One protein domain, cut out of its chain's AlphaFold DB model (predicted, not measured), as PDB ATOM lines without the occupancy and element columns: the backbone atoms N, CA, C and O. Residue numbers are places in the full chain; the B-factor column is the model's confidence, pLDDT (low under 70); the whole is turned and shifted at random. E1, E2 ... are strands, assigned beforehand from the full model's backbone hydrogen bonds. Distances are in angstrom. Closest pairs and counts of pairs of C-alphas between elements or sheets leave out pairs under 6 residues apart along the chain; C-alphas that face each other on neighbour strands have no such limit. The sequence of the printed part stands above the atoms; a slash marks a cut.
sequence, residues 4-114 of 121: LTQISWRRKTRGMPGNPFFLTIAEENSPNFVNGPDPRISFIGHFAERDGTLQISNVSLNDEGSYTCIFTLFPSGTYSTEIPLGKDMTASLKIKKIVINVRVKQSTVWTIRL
ATOM      1  N   LEU A   4     258.505 368.336 283.309       88.00
ATOM      2  CA  LEU A   4     259.546 368.455 282.290       88.00
ATOM      3  C   LEU A   4     260.909 368.481 282.985       88.00
ATOM      4  O   LEU A   4     261.150 369.362 283.801       88.00
ATOM      5  N   THR A   5     261.778 367.527 282.664       91.44
ATOM      6  CA  THR A   5     263.125 367.439 283.245       91.44
ATOM      7  C   THR A   5     264.212 367.823 282.255       91.44
ATOM      8  O   THR A   5     265.277 368.269 282.663       91.44
ATOM      9  N   GLN A   6     263.964 367.657 280.952       93.31
ATOM     10  CA  GLN A   6     264.940 368.000 279.924       93.31
ATOM     11  C   GLN A   6     264.278 368.228 278.563       93.31
ATOM     12  O   GLN A   6     263.361 367.500 278.178       93.31
ATOM     13  N   ILE A   7     264.813 369.171 277.793       92.69
ATOM     14  CA  ILE A   7     264.648 369.265 276.342       92.69
ATOM     15  C   ILE A   7     266.000 368.931 275.713       92.69
ATOM     16  O   ILE A   7     267.019 369.488 276.108       92.69
ATOM     17  N   SER A   8     266.049 368.024 274.745       93.88
ATOM     18  CA  SER A   8     267.264 367.729 273.988       93.88
ATOM     19  C   SER A   8     267.015 367.773 272.490       93.88
ATOM     20  O   SER A   8     265.912 367.526 272.004       93.88
ATOM     21  N   TRP A   9     268.067 368.102 271.752       94.19
ATOM     22  CA  TRP A   9     268.051 368.189 270.306       94.19
ATOM     23  C   TRP A   9     269.062 367.225 269.703       94.19
ATOM     24  O   TRP A   9     270.237 367.183 270.090       94.19
ATOM     25  N   ARG A  10     268.585 366.474 268.710       92.69
ATOM     26  CA  ARG A  10     269.412 365.657 267.825       92.69
ATOM     27  C   ARG A  10     269.286 366.163 266.390       92.69
ATOM     28  O   ARG A  10     268.239 366.687 266.015       92.69
ATOM     29  N   ARG A  11     270.314 365.985 265.570       91.81
ATOM     30  CA  ARG A  11     270.287 366.285 264.134       91.81
ATOM     31  C   ARG A  11     270.771 365.086 263.328       91.81
ATOM     32  O   ARG A  11     271.483 364.237 263.852       91.81
ATOM     33  N   LYS A  12     270.368 365.023 262.066       92.56
ATOM     34  CA  LYS A  12     270.873 364.119 261.033       92.56
ATOM     35  C   LYS A  12     270.922 364.917 259.738       92.56
ATOM     36  O   LYS A  12     269.933 364.978 259.013       92.56
ATOM     37  N   THR A  13     272.047 365.584 259.497       90.31
ATOM     38  CA  THR A  13     272.212 366.518 258.376       90.31
ATOM     39  C   THR A  13     273.344 366.113 257.447       90.31
ATOM     40  O   THR A  13     274.190 365.296 257.806       90.31
ATOM     41  N   ARG A  14     273.374 366.705 256.250       87.88
ATOM     42  CA  ARG A  14     274.400 366.469 255.230       87.88
ATOM     43  C   ARG A  14     275.816 366.699 255.756       87.88
ATOM     44  O   ARG A  14     276.710 365.921 255.450       87.88
ATOM     45  N   GLY A  15     276.008 367.751 256.549       83.25
ATOM     46  CA  GLY A  15     277.304 368.093 257.130       83.25
ATOM     47  C   GLY A  15     277.609 367.421 258.465       83.25
ATOM     48  O   GLY A  15     278.552 367.850 259.116       83.25
ATOM     49  N   MET A  16     276.816 366.443 258.923       79.44
ATOM     50  CA  MET A  16     277.016 365.801 260.226       79.44
ATOM     51  C   MET A  16     278.038 364.648 260.143       79.44
ATOM     52  O   MET A  16     277.744 363.649 259.492       79.44
ATOM     53  N   PRO A  17     279.180 364.706 260.863       61.69
ATOM     54  CA  PRO A  17     280.196 363.651 260.824       61.69
ATOM     55  C   PRO A  17     280.238 362.752 262.081       61.69
ATOM     56  O   PRO A  17     281.156 361.950 262.208       61.69
ATOM     57  N   GLY A  18     279.307 362.877 263.041       77.62
ATOM     58  CA  GLY A  18     279.440 362.216 264.352       77.62
ATOM     59  C   GLY A  18     278.163 362.148 265.199       77.62
ATOM     60  O   GLY A  18     277.098 361.810 264.686       77.62
ATOM     61  N   ASN A  19     278.278 362.431 266.506       87.31
ATOM     62  CA  ASN A  19     277.177 362.319 267.476       87.31
ATOM     63  C   ASN A  19     275.951 363.149 267.031       87.31
ATOM     64  O   ASN A  19     276.092 364.356 266.812       87.31
ATOM     65  N   PRO A  20     274.754 362.539 266.908       91.94
ATOM     66  CA  PRO A  20     273.559 363.263 266.495       91.94
ATOM     67  C   PRO A  20     273.055 364.231 267.568       91.94
ATOM     68  O   PRO A  20     272.432 365.227 267.216       91.94
ATOM     69  N   PHE A  21     273.297 363.971 268.855       93.31
ATOM     70  CA  PHE A  21     272.913 364.872 269.942       93.31
ATOM     71  C   PHE A  21     273.876 366.052 270.009       93.31
ATOM     72  O   PHE A  21     275.089 365.854 270.052       93.31
ATOM     73  N   PHE A  22     273.335 367.269 270.030       93.00
ATOM     74  CA  PHE A  22     274.155 368.486 269.991       93.00
ATOM     75  C   PHE A  22     273.762 369.545 271.024       93.00
ATOM     76  O   PHE A  22     274.561 370.438 271.287       93.00
ATOM     77  N   LEU A  23     272.573 369.457 271.627       93.81
ATOM     78  CA  LEU A  23     272.097 370.441 272.598       93.81
ATOM     79  C   LEU A  23     271.152 369.804 273.626       93.81
ATOM     80  O   LEU A  23     270.259 369.037 273.260       93.81
ATOM     81  N   THR A  24     271.316 370.159 274.899       94.81
ATOM     82  CA  THR A  24     270.409 369.819 276.003       94.81
ATOM     83  C   THR A  24     270.077 371.057 276.842       94.81
ATOM     84  O   THR A  24     270.897 371.952 277.008       94.81
ATOM     85  N   ILE A  25     268.851 371.124 277.357       94.38
ATOM     86  CA  ILE A  25     268.330 372.193 278.212       94.38
ATOM     87  C   ILE A  25     267.623 371.514 279.385       94.38
ATOM     88  O   ILE A  25     266.623 370.825 279.175       94.38
ATOM     89  N   ALA A  26     268.154 371.668 280.596       90.38
ATOM     90  CA  ALA A  26     267.562 371.125 281.825       90.38
ATOM     91  C   ALA A  26     266.877 372.209 282.678       90.38
ATOM     92  O   ALA A  26     265.989 371.909 283.469       90.38
ATOM     93  N   GLU A  27     267.269 373.466 282.484       84.81
ATOM     94  CA  GLU A  27     266.747 374.637 283.179       84.81
ATOM     95  C   GLU A  27     266.823 375.862 282.258       84.81
ATOM     96  O   GLU A  27     267.475 375.839 281.208       84.81
ATOM     97  N   GLU A  28     266.111 376.926 282.621       73.69
ATOM     98  CA  GLU A  28     266.047 378.138 281.811       73.69
ATOM     99  C   GLU A  28     267.417 378.832 281.725       73.69
ATOM    100  O   GLU A  28     268.135 378.924 282.713       73.69
ATOM    101  N   ASN A  29     267.772 379.332 280.537       73.69
ATOM    102  CA  ASN A  29     269.034 380.031 280.239       73.69
ATOM    103  C   ASN A  29     270.331 379.198 280.291       73.69
ATOM    104  O   ASN A  29     271.395 379.757 280.028       73.69
ATOM    105  N   SER A  30     270.261 377.879 280.506       82.56
ATOM    106  CA  SER A  30     271.443 376.996 280.558       82.56
ATOM    107  C   SER A  30     271.471 375.949 279.421       82.56
ATOM    108  O   SER A  30     271.322 374.747 279.678       82.56
ATOM    109  N   PRO A  31     271.637 376.350 278.139       90.56
ATOM    110  CA  PRO A  31     271.836 375.407 277.044       90.56
ATOM    111  C   PRO A  31     273.225 374.758 277.128       90.56
ATOM    112  O   PRO A  31     274.252 375.433 277.108       90.56
ATOM    113  N   ASN A  32     273.258 373.432 277.157       93.31
ATOM    114  CA  ASN A  32     274.479 372.637 277.178       93.31
ATOM    115  C   ASN A  32     274.727 372.033 275.794       93.31
ATOM    116  O   ASN A  32     273.931 371.230 275.303       93.31
ATOM    117  N   PHE A  33     275.836 372.412 275.159       91.88
ATOM    118  CA  PHE A  33     276.198 371.925 273.829       91.88
ATOM    119  C   PHE A  33     277.108 370.701 273.899       91.88
ATOM    120  O   PHE A  33     278.150 370.712 274.559       91.88
ATOM    121  N   VAL A  34     276.742 369.650 273.170       88.25
ATOM    122  CA  VAL A  34     277.561 368.437 273.067       88.25
ATOM    123  C   VAL A  34     278.709 368.709 272.095       88.25
ATOM    124  O   VAL A  34     278.474 369.141 270.969       88.25
ATOM    125  N   ASN A  35     279.942 368.415 272.517       86.81
ATOM    126  CA  ASN A  35     281.187 368.721 271.793       86.81
ATOM    127  C   ASN A  35     281.514 370.224 271.670       86.81
ATOM    128  O   ASN A  35     282.308 370.612 270.815       86.81
ATOM    129  N   GLY A  36     280.949 371.052 272.552       86.88
ATOM    130  CA  GLY A  36     281.224 372.487 272.627       86.88
ATOM    131  C   GLY A  36     280.218 373.358 271.861       86.88
ATOM    132  O   GLY A  36     279.409 372.840 271.092       86.88
ATOM    133  N   PRO A  37     280.221 374.685 272.095       88.44
ATOM    134  CA  PRO A  37     279.222 375.594 271.531       88.44
ATOM    135  C   PRO A  37     279.236 375.643 269.995       88.44
ATOM    136  O   PRO A  37     280.288 375.831 269.388       88.44
ATOM    137  N   ASP A  38     278.057 375.565 269.368       87.69
ATOM    138  CA  ASP A  38     277.871 375.912 267.950       87.69
ATOM    139  C   ASP A  38     277.313 377.347 267.886       87.69
ATOM    140  O   ASP A  38     276.145 377.549 268.229       87.69
ATOM    141  N   PRO A  39     278.098 378.359 267.459       90.69
ATOM    142  CA  PRO A  39     277.675 379.764 267.474       90.69
ATOM    143  C   PRO A  39     276.489 380.043 266.544       90.69
ATOM    144  O   PRO A  39     275.858 381.095 266.631       90.69
ATOM    145  N   ARG A  40     276.173 379.110 265.639       90.88
ATOM    146  CA  ARG A  40     275.018 379.220 264.753       90.88
ATOM    147  C   ARG A  40     273.723 378.839 265.455       90.88
ATOM    148  O   ARG A  40     272.661 379.263 265.004       90.88
ATOM    149  N   ILE A  41     273.798 378.057 266.527       91.06
ATOM    150  CA  ILE A  41     272.650 377.505 267.234       91.06
ATOM    151  C   ILE A  41     272.307 378.382 268.438       91.06
ATOM    152  O   ILE A  41     273.156 378.701 269.265       91.06
ATOM    153  N   SER A  42     271.032 378.734 268.578       91.75
ATOM    154  CA  SER A  42     270.526 379.434 269.760       91.75
ATOM    155  C   SER A  42     269.222 378.807 270.228       91.75
ATOM    156  O   SER A  42     268.283 378.661 269.445       91.75
ATOM    157  N   PHE A  43     269.145 378.459 271.511       91.50
ATOM    158  CA  PHE A  43     267.871 378.158 272.150       91.50
ATOM    159  C   PHE A  43     267.135 379.478 272.404       91.50
ATOM    160  O   PHE A  43     267.679 380.364 273.054       91.50
ATOM    161  N   ILE A  44     265.933 379.617 271.845       90.94
ATOM    162  CA  ILE A  44     265.082 380.813 272.009       90.94
ATOM    163  C   ILE A  44     263.682 380.453 272.527       90.94
ATOM    164  O   ILE A  44     262.774 381.279 272.493       90.94
ATOM    165  N   GLY A  45     263.493 379.196 272.933       88.31
ATOM    166  CA  GLY A  45     262.288 378.730 273.601       88.31
ATOM    167  C   GLY A  45     262.264 379.125 275.076       88.31
ATOM    168  O   GLY A  45     263.148 379.815 275.582       88.31
ATOM    169  N   HIS A  46     261.246 378.642 275.778       88.81
ATOM    170  CA  HIS A  46     261.035 378.887 277.198       88.81
ATOM    171  C   HIS A  46     260.720 377.557 277.887       88.81
ATOM    172  O   HIS A  46     259.688 376.920 277.640       88.81
ATOM    173  N   PHE A  47     261.655 377.105 278.727       88.31
ATOM    174  CA  PHE A  47     261.626 375.765 279.316       88.31
ATOM    175  C   PHE A  47     260.365 375.548 280.166       88.31
ATOM    176  O   PHE A  47     259.673 374.543 279.993       88.31
ATOM    177  N   ALA A  48     259.998 376.522 281.007       87.00
ATOM    178  CA  ALA A  48     258.807 376.447 281.857       87.00
ATOM    179  C   ALA A  48     257.491 376.356 281.054       87.00
ATOM    180  O   ALA A  48     256.541 375.692 281.475       87.00
ATOM    181  N   GLU A  49     257.451 376.934 279.849       86.88
ATOM    182  CA  GLU A  49     256.313 376.848 278.921       86.88
ATOM    183  C   GLU A  49     256.318 375.579 278.056       86.88
ATOM    184  O   GLU A  49     255.417 375.386 277.233       86.88
ATOM    185  N   ARG A  50     257.297 374.684 278.241       85.12
ATOM    186  CA  ARG A  50     257.516 373.507 277.384       85.12
ATOM    187  C   ARG A  50     257.695 373.904 275.918       85.12
ATOM    188  O   ARG A  50     257.165 373.254 275.010       85.12
ATOM    189  N   ASP A  51     258.433 374.988 275.706       87.56
ATOM    190  CA  ASP A  51     258.786 375.517 274.399       87.56
ATOM    191  C   ASP A  51     260.263 375.209 274.113       87.56
ATOM    192  O   ASP A  51     261.174 375.715 274.762       87.56
ATOM    193  N   GLY A  52     260.476 374.311 273.155       88.00
ATOM    194  CA  GLY A  52     261.772 373.805 272.722       88.00
ATOM    195  C   GLY A  52     262.394 374.597 271.576       88.00
ATOM    196  O   GLY A  52     263.359 374.109 270.999       88.00
ATOM    197  N   THR A  53     261.839 375.758 271.206       88.25
ATOM    198  CA  THR A  53     262.173 376.463 269.960       88.25
ATOM    199  C   THR A  53     263.672 376.736 269.800       88.25
ATOM    200  O   THR A  53     264.344 377.277 270.684       88.25
ATOM    201  N   LEU A  54     264.186 376.377 268.621       88.94
ATOM    202  CA  LEU A  54     265.592 376.487 268.255       88.94
ATOM    203  C   LEU A  54     265.768 377.415 267.058       88.94
ATOM    204  O   LEU A  54     265.030 377.339 266.077       88.94
ATOM    205  N   GLN A  55     266.794 378.250 267.103       89.81
ATOM    206  CA  GLN A  55     267.218 379.088 265.997       89.81
ATOM    207  C   GLN A  55     268.548 378.589 265.432       89.81
ATOM    208  O   GLN A  55     269.467 378.268 266.183       89.81
ATOM    209  N   ILE A  56     268.655 378.588 264.105       90.06
ATOM    210  CA  ILE A  56     269.886 378.329 263.357       90.06
ATOM    211  C   ILE A  56     270.194 379.579 262.533       90.06
ATOM    212  O   ILE A  56     269.366 380.022 261.739       90.06
ATOM    213  N   SER A  57     271.362 380.175 262.733       90.31
ATOM    214  CA  SER A  57     271.873 381.305 261.954       90.31
ATOM    215  C   SER A  57     272.978 380.858 260.997       90.31
ATOM    216  O   SER A  57     273.547 379.782 261.148       90.31
ATOM    217  N   ASN A  58     273.263 381.671 259.979       88.44
ATOM    218  CA  ASN A  58     274.217 381.362 258.914       88.44
ATOM    219  C   ASN A  58     273.996 379.961 258.305       88.44
ATOM    220  O   ASN A  58     274.888 379.110 258.296       88.44
ATOM    221  N   VAL A  59     272.756 379.717 257.873       86.06
ATOM    222  CA  VAL A  59     272.316 378.433 257.319       86.06
ATOM    223  C   VAL A  59     273.041 378.137 256.005       86.06
ATOM    224  O   VAL A  59     273.264 379.018 255.179       86.06
ATOM    225  N   SER A  60     273.397 376.872 255.815       85.56
ATOM    226  CA  SER A  60     274.164 376.363 254.682       85.56
ATOM    227  C   SER A  60     273.612 375.021 254.196       85.56
ATOM    228  O   SER A  60     272.866 374.366 254.918       85.56
ATOM    229  N   LEU A  61     274.055 374.549 253.020       85.19
ATOM    230  CA  LEU A  61     273.726 373.211 252.483       85.19
ATOM    231  C   LEU A  61     274.044 372.045 253.440       85.19
ATOM    232  O   LEU A  61     273.464 370.971 253.323       85.19
ATOM    233  N   ASN A  62     274.929 372.262 254.412       87.75
ATOM    234  CA  ASN A  62     275.295 371.267 255.415       87.75
ATOM    235  C   ASN A  62     274.253 371.102 256.530       87.75
ATOM    236  O   ASN A  62     274.285 370.100 257.250       87.75
ATOM    237  N   ASP A  63     273.334 372.059 256.663       87.75
ATOM    238  CA  ASP A  63     272.246 372.032 257.640       87.75
ATOM    239  C   ASP A  63     271.009 371.283 257.119       87.75
ATOM    240  O   ASP A  63     270.081 371.045 257.891       87.75
ATOM    241  N   GLU A  64     271.011 370.884 255.840       87.12
ATOM    242  CA  GLU A  64     269.965 370.076 255.211       87.12
ATOM    243  C   GLU A  64     269.884 368.696 255.864       87.12
ATOM    244  O   GLU A  64     270.900 368.015 256.010       87.12
ATOM    245  N   GLY A  65     268.684 368.258 256.228       88.56
ATOM    246  CA  GLY A  65     268.428 366.950 256.816       88.56
ATOM    247  C   GLY A  65     267.250 366.980 257.776       88.56
ATOM    248  O   GLY A  65     266.235 367.615 257.503       88.56
ATOM    249  N   SER A  66     267.361 366.289 258.908       88.88
ATOM    250  CA  SER A  66     266.326 366.284 259.942       88.88
ATOM    251  C   SER A  66     266.856 366.705 261.307       88.88
ATOM    252  O   SER A  66     267.994 366.426 261.684       88.88
ATOM    253  N   TYR A  67     266.005 367.389 262.065       90.81
ATOM    254  CA  TYR A  67     266.255 367.798 263.443       90.81
ATOM    255  C   TYR A  67     265.173 367.183 264.309       90.81
ATOM    256  O   TYR A  67     264.001 367.239 263.960       90.81
ATOM    257  N   THR A  68     265.534 366.576 265.429       90.12
ATOM    258  CA  THR A  68     264.570 365.993 266.359       90.12
ATOM    259  C   THR A  68     264.652 366.700 267.696       90.12
ATOM    260  O   THR A  68     265.710 366.695 268.325       90.12
ATOM    261  N   CYS A  69     263.532 367.265 268.132       91.06
ATOM    262  CA  CYS A  69     263.367 367.783 269.484       91.06
ATOM    263  C   CYS A  69     262.796 366.679 270.367       91.06
ATOM    264  O   CYS A  69     261.841 366.006 269.972       91.06
ATOM    265  N   ILE A  70     263.361 366.499 271.554       91.25
ATOM    266  CA  ILE A  70     263.005 365.446 272.502       91.25
ATOM    267  C   ILE A  70     262.707 366.105 273.847       91.25
ATOM    268  O   ILE A  70     263.552 366.785 274.413       91.25
ATOM    269  N   PHE A  71     261.508 365.889 274.372       90.06
ATOM    270  CA  PHE A  71     261.109 366.280 275.717       90.06
ATOM    271  C   PHE A  71     261.177 365.055 276.619       90.06
ATOM    272  O   PHE A  71     260.553 364.035 276.334       90.06
ATOM    273  N   THR A  72     261.911 365.156 277.718       89.94
ATOM    274  CA  THR A  72     261.964 364.132 278.764       89.94
ATOM    275  C   THR A  72     261.085 364.584 279.911       89.94
ATOM    276  O   THR A  72     261.283 365.666 280.462       89.94
ATOM    277  N   LEU A  73     260.086 363.773 280.244       87.00
ATOM    278  CA  LEU A  73     259.164 364.041 281.331       87.00
ATOM    279  C   LEU A  73     259.260 362.937 282.379       87.00
ATOM    280  O   LEU A  73     259.150 361.758 282.058       87.00
ATOM    281  N   PHE A  74     259.397 363.306 283.647       85.19
ATOM    282  CA  PHE A  74     259.344 362.346 284.745       85.19
ATOM    283  C   PHE A  74     257.935 362.325 285.362       85.19
ATOM    284  O   PHE A  74     257.366 363.394 285.617       85.19
ATOM    285  N   PRO A  75     257.326 361.144 285.589       90.50
ATOM    286  CA  PRO A  75     257.787 359.788 285.244       90.50
ATOM    287  C   PRO A  75     257.362 359.312 283.837       90.50
ATOM    288  O   PRO A  75     257.559 358.153 283.495       90.50
ATOM    289  N   SER A  76     256.733 360.169 283.026       84.50
ATOM    290  CA  SER A  76     256.059 359.778 281.774       84.50
ATOM    291  C   SER A  76     256.966 359.297 280.631       84.50
ATOM    292  O   SER A  76     256.456 358.770 279.648       84.50
ATOM    293  N   GLY A  77     258.282 359.472 280.733       85.19
ATOM    294  CA  GLY A  77     259.245 359.087 279.705       85.19
ATOM    295  C   GLY A  77     259.504 360.186 278.672       85.19
ATOM    296  O   GLY A  77     259.335 361.378 278.935       85.19
ATOM    297  N   THR A  78     259.978 359.789 277.492       84.31
ATOM    298  CA  THR A  78     260.441 360.706 276.440       84.31
ATOM    299  C   THR A  78     259.443 360.841 275.298       84.31
ATOM    300  O   THR A  78     258.901 359.846 274.821       84.31
ATOM    301  N   TYR A  79     259.287 362.056 274.780       84.38
ATOM    302  CA  TYR A  79     258.447 362.378 273.628       84.38
ATOM    303  C   TYR A  79     259.273 363.140 272.608       84.38
ATOM    304  O   TYR A  79     259.961 364.091 272.966       84.38
ATOM    305  N   SER A  80     259.204 362.758 271.337       84.81
ATOM    306  CA  SER A  80     260.039 363.370 270.307       84.81
ATOM    307  C   SER A  80     259.265 363.726 269.053       84.81
ATOM    308  O   SER A  80     258.306 363.047 268.693       84.81
ATOM    309  N   THR A  81     259.739 364.742 268.344       80.56
ATOM    310  CA  THR A  81     259.283 365.052 266.992       80.56
ATOM    311  C   THR A  81     260.460 365.313 266.071       80.56
ATOM    312  O   THR A  81     261.401 365.999 266.462       80.56
ATOM    313  N   GLU A  82     260.409 364.748 264.865       85.62
ATOM    314  CA  GLU A  82     261.375 364.978 263.798       85.62
ATOM    315  C   GLU A  82     260.847 366.028 262.812       85.62
ATOM    316  O   GLU A  82     259.713 365.955 262.341       85.62
ATOM    317  N   ILE A  83     261.694 367.005 262.502       85.06
ATOM    318  CA  ILE A  83     261.430 368.126 261.613       85.06
ATOM    319  C   ILE A  83     262.409 368.034 260.436       85.06
ATOM    320  O   ILE A  83     263.614 368.215 260.641       85.06
ATOM    321  N   PRO A  84     261.934 367.773 259.206       85.00
ATOM    322  CA  PRO A  84     262.782 367.836 258.026       85.00
ATOM    323  C   PRO A  84     263.069 369.299 257.646       85.00
ATOM    324  O   PRO A  84     262.152 370.105 257.487       85.00
ATOM    325  N   LEU A  85     264.344 369.630 257.456       81.75
ATOM    326  CA  LEU A  85     264.828 370.864 256.838       81.75
ATOM    327  C   LEU A  85     265.477 370.500 255.503       81.75
ATOM    328  O   LEU A  85     266.546 369.902 255.489       81.75
ATOM    329  N   GLY A  86     264.854 370.834 254.371       70.81
ATOM    330  CA  GLY A  86     265.499 370.535 253.086       70.81
ATOM    331  C   GLY A  86     264.636 370.577 251.839       70.81
ATOM    332  O   GLY A  86     265.188 370.710 250.756       70.81
ATOM    333  N   LYS A  87     263.300 370.530 251.957       58.97
ATOM    334  CA  LYS A  87     262.441 370.370 250.769       58.97
ATOM    335  C   LYS A  87     262.598 371.491 249.721       58.97
ATOM    336  O   LYS A  87     262.357 371.216 248.557       58.97
ATOM    337  N   ASP A  88     263.103 372.667 250.120       55.69
ATOM    338  CA  ASP A  88     263.375 373.818 249.241       55.69
ATOM    339  C   ASP A  88     264.708 374.542 249.554       55.69
ATOM    340  O   ASP A  88     264.869 375.731 249.266       55.69
ATOM    341  N   MET A  89     265.694 373.875 250.172       56.28
ATOM    342  CA  MET A  89     266.955 374.552 250.544       56.28
ATOM    343  C   MET A  89     267.809 374.926 249.321       56.28
ATOM    344  O   MET A  89     268.514 375.933 249.329       56.28
ATOM    345  N   THR A  90     267.656 374.172 248.231       50.31
ATOM    346  CA  THR A  90     268.195 374.466 246.897       50.31
ATOM    347  C   THR A  90     267.608 375.733 246.268       50.31
ATOM    348  O   THR A  90     268.294 376.378 245.480       50.31
ATOM    349  N   ALA A  91     266.390 376.147 246.641       47.09
ATOM    350  CA  ALA A  91     265.774 377.377 246.137       47.09
ATOM    351  C   ALA A  91     266.283 378.644 246.851       47.09
ATOM    352  O   ALA A  91     266.043 379.755 246.381       47.09
ATOM    353  N   SER A  92     266.992 378.509 247.979       51.19
ATOM    354  CA  SER A  92     267.315 379.652 248.831       51.19
ATOM    355  C   SER A  92     268.724 379.606 249.429       51.19
ATOM    356  O   SER A  92     268.896 379.578 250.645       51.19
ATOM    357  N   LEU A  93     269.744 379.820 248.591       51.50
ATOM    358  CA  LEU A  93     271.071 380.306 249.028       51.50
ATOM    359  C   LEU A  93     271.018 381.691 249.734       51.50
ATOM    360  O   LEU A  93     272.050 382.273 250.054       51.50
ATOM    361  N   LYS A  94     269.819 382.245 249.965       56.72
ATOM    362  CA  LYS A  94     269.558 383.532 250.625       56.72
ATOM    363  C   LYS A  94     269.110 383.399 252.089       56.72
ATOM    364  O   LYS A  94     269.059 384.411 252.784       56.72
ATOM    365  N   ILE A  95     268.785 382.197 252.578       64.19
ATOM    366  CA  ILE A  95     268.327 382.017 253.966       64.19
ATOM    367  C   ILE A  95     269.524 382.109 254.907       64.19
ATOM    368  O   ILE A  95     270.350 381.208 254.975       64.19
ATOM    369  N   LYS A  96     269.595 383.193 255.681       72.56
ATOM    370  CA  LYS A  96     270.621 383.368 256.719       72.56
ATOM    371  C   LYS A  96     270.169 382.896 258.098       72.56
ATOM    372  O   LYS A  96     270.991 382.826 259.005       72.56
ATOM    373  N   LYS A  97     268.877 382.623 258.289       81.19
ATOM    374  CA  LYS A  97     268.294 382.333 259.601       81.19
ATOM    375  C   LYS A  97     267.061 381.440 259.479       81.19
ATOM    376  O   LYS A  97     266.165 381.741 258.696       81.19
ATOM    377  N   ILE A  98     266.998 380.386 260.287       81.94
ATOM    378  CA  ILE A  98     265.863 379.467 260.424       81.94
ATOM    379  C   ILE A  98     265.438 379.406 261.894       81.94
ATOM    380  O   ILE A  98     266.284 379.399 262.786       81.94
ATOM    381  N   VAL A  99     264.128 379.348 262.146       83.00
ATOM    382  CA  VAL A  99     263.547 379.137 263.480       83.00
ATOM    383  C   VAL A  99     262.648 377.903 263.451       83.00
ATOM    384  O   VAL A  99     261.617 377.891 262.775       83.00
ATOM    385  N   ILE A 100     263.038 376.874 264.202       82.81
ATOM    386  CA  ILE A 100     262.303 375.623 264.381       82.81
ATOM    387  C   ILE A 100     261.462 375.745 265.651       82.81
ATOM    388  O   ILE A 100     261.971 375.593 266.760       82.81
ATOM    389  N   ASN A 101     260.173 376.029 265.484       77.00
ATOM    390  CA  ASN A 101     259.250 376.194 266.600       77.00
ATOM    391  C   ASN A 101     258.793 374.831 267.131       77.00
ATOM    392  O   ASN A 101     258.334 373.987 266.365       77.00
ATOM    393  N   VAL A 102     258.881 374.612 268.443       78.12
ATOM    394  CA  VAL A 102     258.398 373.368 269.056       78.12
ATOM    395  C   VAL A 102     257.769 373.677 270.403       78.12
ATOM    396  O   VAL A 102     258.446 374.179 271.289       78.12
ATOM    397  N   ARG A 103     256.487 373.343 270.593       75.56
ATOM    398  CA  ARG A 103     255.790 373.568 271.867       75.56
ATOM    399  C   ARG A 103     254.886 372.399 272.243       75.56
ATOM    400  O   ARG A 103     254.156 371.867 271.405       75.56
ATOM    401  N   VAL A 104     254.870 372.044 273.525       70.44
ATOM    402  CA  VAL A 104     253.973 371.018 274.079       70.44
ATOM    403  C   VAL A 104     252.784 371.681 274.781       70.44
ATOM    404  O   VAL A 104     252.962 372.443 275.728       70.44
ATOM    405  N   LYS A 105     251.546 371.386 274.355       63.34
ATOM    406  CA  LYS A 105     250.331 371.878 275.035       63.34
ATOM    407  C   LYS A 105     250.015 371.026 276.272       63.34
ATOM    408  O   LYS A 105     250.028 369.805 276.194       63.34
ATOM    409  N   GLN A 106     249.701 371.672 277.400       54.62
ATOM    410  CA  GLN A 106     249.415 371.004 278.687       54.62
ATOM    411  C   GLN A 106     247.976 370.462 278.833       54.62
ATOM    412  O   GLN A 106     247.684 369.769 279.802       54.62
ATOM    413  N   SER A 107     247.067 370.746 277.896       44.53
ATOM    414  CA  SER A 107     245.645 370.392 278.033       44.53
ATOM    415  C   SER A 107     245.365 368.965 277.551       44.53
ATOM    416  O   SER A 107     245.105 368.788 276.369       44.53
ATOM    417  N   THR A 108     245.459 367.987 278.460       40.03
ATOM    418  CA  THR A 108     244.807 366.645 278.537       40.03
ATOM    419  C   THR A 108     244.547 365.801 277.276       40.03
ATOM    420  O   THR A 108     243.872 364.779 277.349       40.03
ATOM    421  N   VAL A 109     245.123 366.149 276.134       37.62
ATOM    422  CA  VAL A 109     245.145 365.371 274.900       37.62
ATOM    423  C   VAL A 109     246.545 365.534 274.319       37.62
ATOM    424  O   VAL A 109     247.037 366.649 274.146       37.62
ATOM    425  N   TRP A 110     247.195 364.398 274.073       41.34
ATOM    426  CA  TRP A 110     248.579 364.212 273.631       41.34
ATOM    427  C   TRP A 110     248.856 364.769 272.230       41.34
ATOM    428  O   TRP A 110     249.211 364.043 271.308       41.34
ATOM    429  N   THR A 111     248.684 366.071 272.036       36.84
ATOM    430  CA  THR A 111     249.005 366.727 270.774       36.84
ATOM    431  C   THR A 111     250.309 367.488 270.940       36.84
ATOM    432  O   THR A 111     250.334 368.617 271.434       36.84
ATOM    433  N   ILE A 112     251.406 366.881 270.484       43.88
ATOM    434  CA  ILE A 112     252.597 367.641 270.104       43.88
ATOM    435  C   ILE A 112     252.132 368.570 268.976       43.88
ATOM    436  O   ILE A 112     251.947 368.130 267.841       43.88
ATOM    437  N   ARG A 113     251.843 369.844 269.277       48.44
ATOM    438  CA  ARG A 113     251.573 370.815 268.216       48.44
ATOM    439  C   ARG A 113     252.911 371.168 267.588       48.44
ATOM    440  O   ARG A 113     253.658 371.987 268.107       48.44
ATOM    441  N   LEU A 114     253.171 370.526 266.457       48.03
ATOM    442  CA  LEU A 114     254.231 370.868 265.522       48.03
ATOM    443  C   LEU A 114     253.961 372.281 265.000       48.03
ATOM    444  O   LEU A 114     253.108 372.473 264.132       48.03
TER     445      LEU A 114
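AT A GLANCE: This is residues 4 to 114 of the 121 residues of the protein "Ig-like domain-containing protein" of Salarias fasciatus (UniProt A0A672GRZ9). Two walls of strands stand partly face to face as a loose sandwich. One wall is a long, twisted sheet, E3, E2, E1, E6 and E7, and the other is made of the short strands E4, E5 and E8, with E8 running on into E9 and the short E10 meeting E9. The printed part has 111 residues with no named helix and ten named strands, E1 to E10 in order along the chain; the class is all strand, though under half of the residues, 54, are in named elements. The sheet of five strands has the order E3, E2, E1, E6, E7 and the sheet of three the order E4, E5, E8, both antiparallel. The whole is compact, with a radius of gyration of the C-alphas of 14.1 A, and spans 41 by 29 by 22 A.

IN THESE COORDINATES: The printed part begins with E1, residues 4 to 13, from C-alpha 4 at (259.546, 368.455, 282.290) to C-alpha 13 at (272.212, 366.518, 258.376), a length of 27.1 A. E2 is residues 21 to 25, 12.0 A long, and E3 is residues 31 to 33. E4 is residues 41 to 43 and E5 is residues 54 to 57. E6, residues 65 to 74, measures 29.7 A, and E7, residues 77 to 85, measures 26.3 A. E8 is residues 97 to 100, 10.2 A long, and E9 is residues 102 to 104. E10, residues 112 to 114, ends the printed part with C-alpha 114 at (254.231, 370.868, 265.522).

HOW THE PARTS SIT: In the largest sheet E1 and E6 are antiparallel neighbours at 164 degrees between their directions, with N 8 and O 70 2.8 A apart, within hydrogen-bond range. On the other side of E1 is E2, antiparallel at 156 degrees, with N 9 and O 23 at 2.8 A. E3 is an edge strand beside E2, antiparallel at 160 degrees, with N 24 and O 32 at 2.9 A. E1, E2 and E3 form a meander, each strand the antiparallel neighbour of the one before. E7, the other edge strand, forms a hairpin with E6, antiparallel at 163 degrees, with N 71 and O 79 at 2.8 A. In the sheet of three, E4 and E5 form a hairpin, antiparallel at 150 degrees, with N 55 and O 42 at 2.8 A. E8 is beside E5, antiparallel at 166 degrees, with N 56 and O 98 at 2.8 A. E8 runs on into E9 at 20 degrees across a break of one residue. E9 and E10 meet only at a point, where C-alphas 104 and 112 face each other at 5.4 A. Between the walls, the closest C-alphas of E3 and E4 are those of Pro 31 and Phe 43, 6.9 A apart. E2 and E4 are near each other, with 6 pairs of C-alphas within 10 A. The closest C-alphas of E6 and E9 are those of Cys 69 and Val 102, 7.5 A apart, and those of E7 and E10 are Thr 81 and Ile 112, 7.8 A apart. Among the pairs that are apart are E1 and E5, and E6 and E8.

THE WHOLE: The two C-alphas farthest apart are those of Pro 75 and Leu 93, at 43.7 A. The printed part has no cut. The link from E7 to E8, with 11 residues between them, is long; these two strands are only just apart, their closest C-alphas being 8.0 A from each other. The mean pLDDT of the printed part is 80.4, and the model's confidence is under 70 at residue 17, residues 87 to 95 and residues 105 to 114.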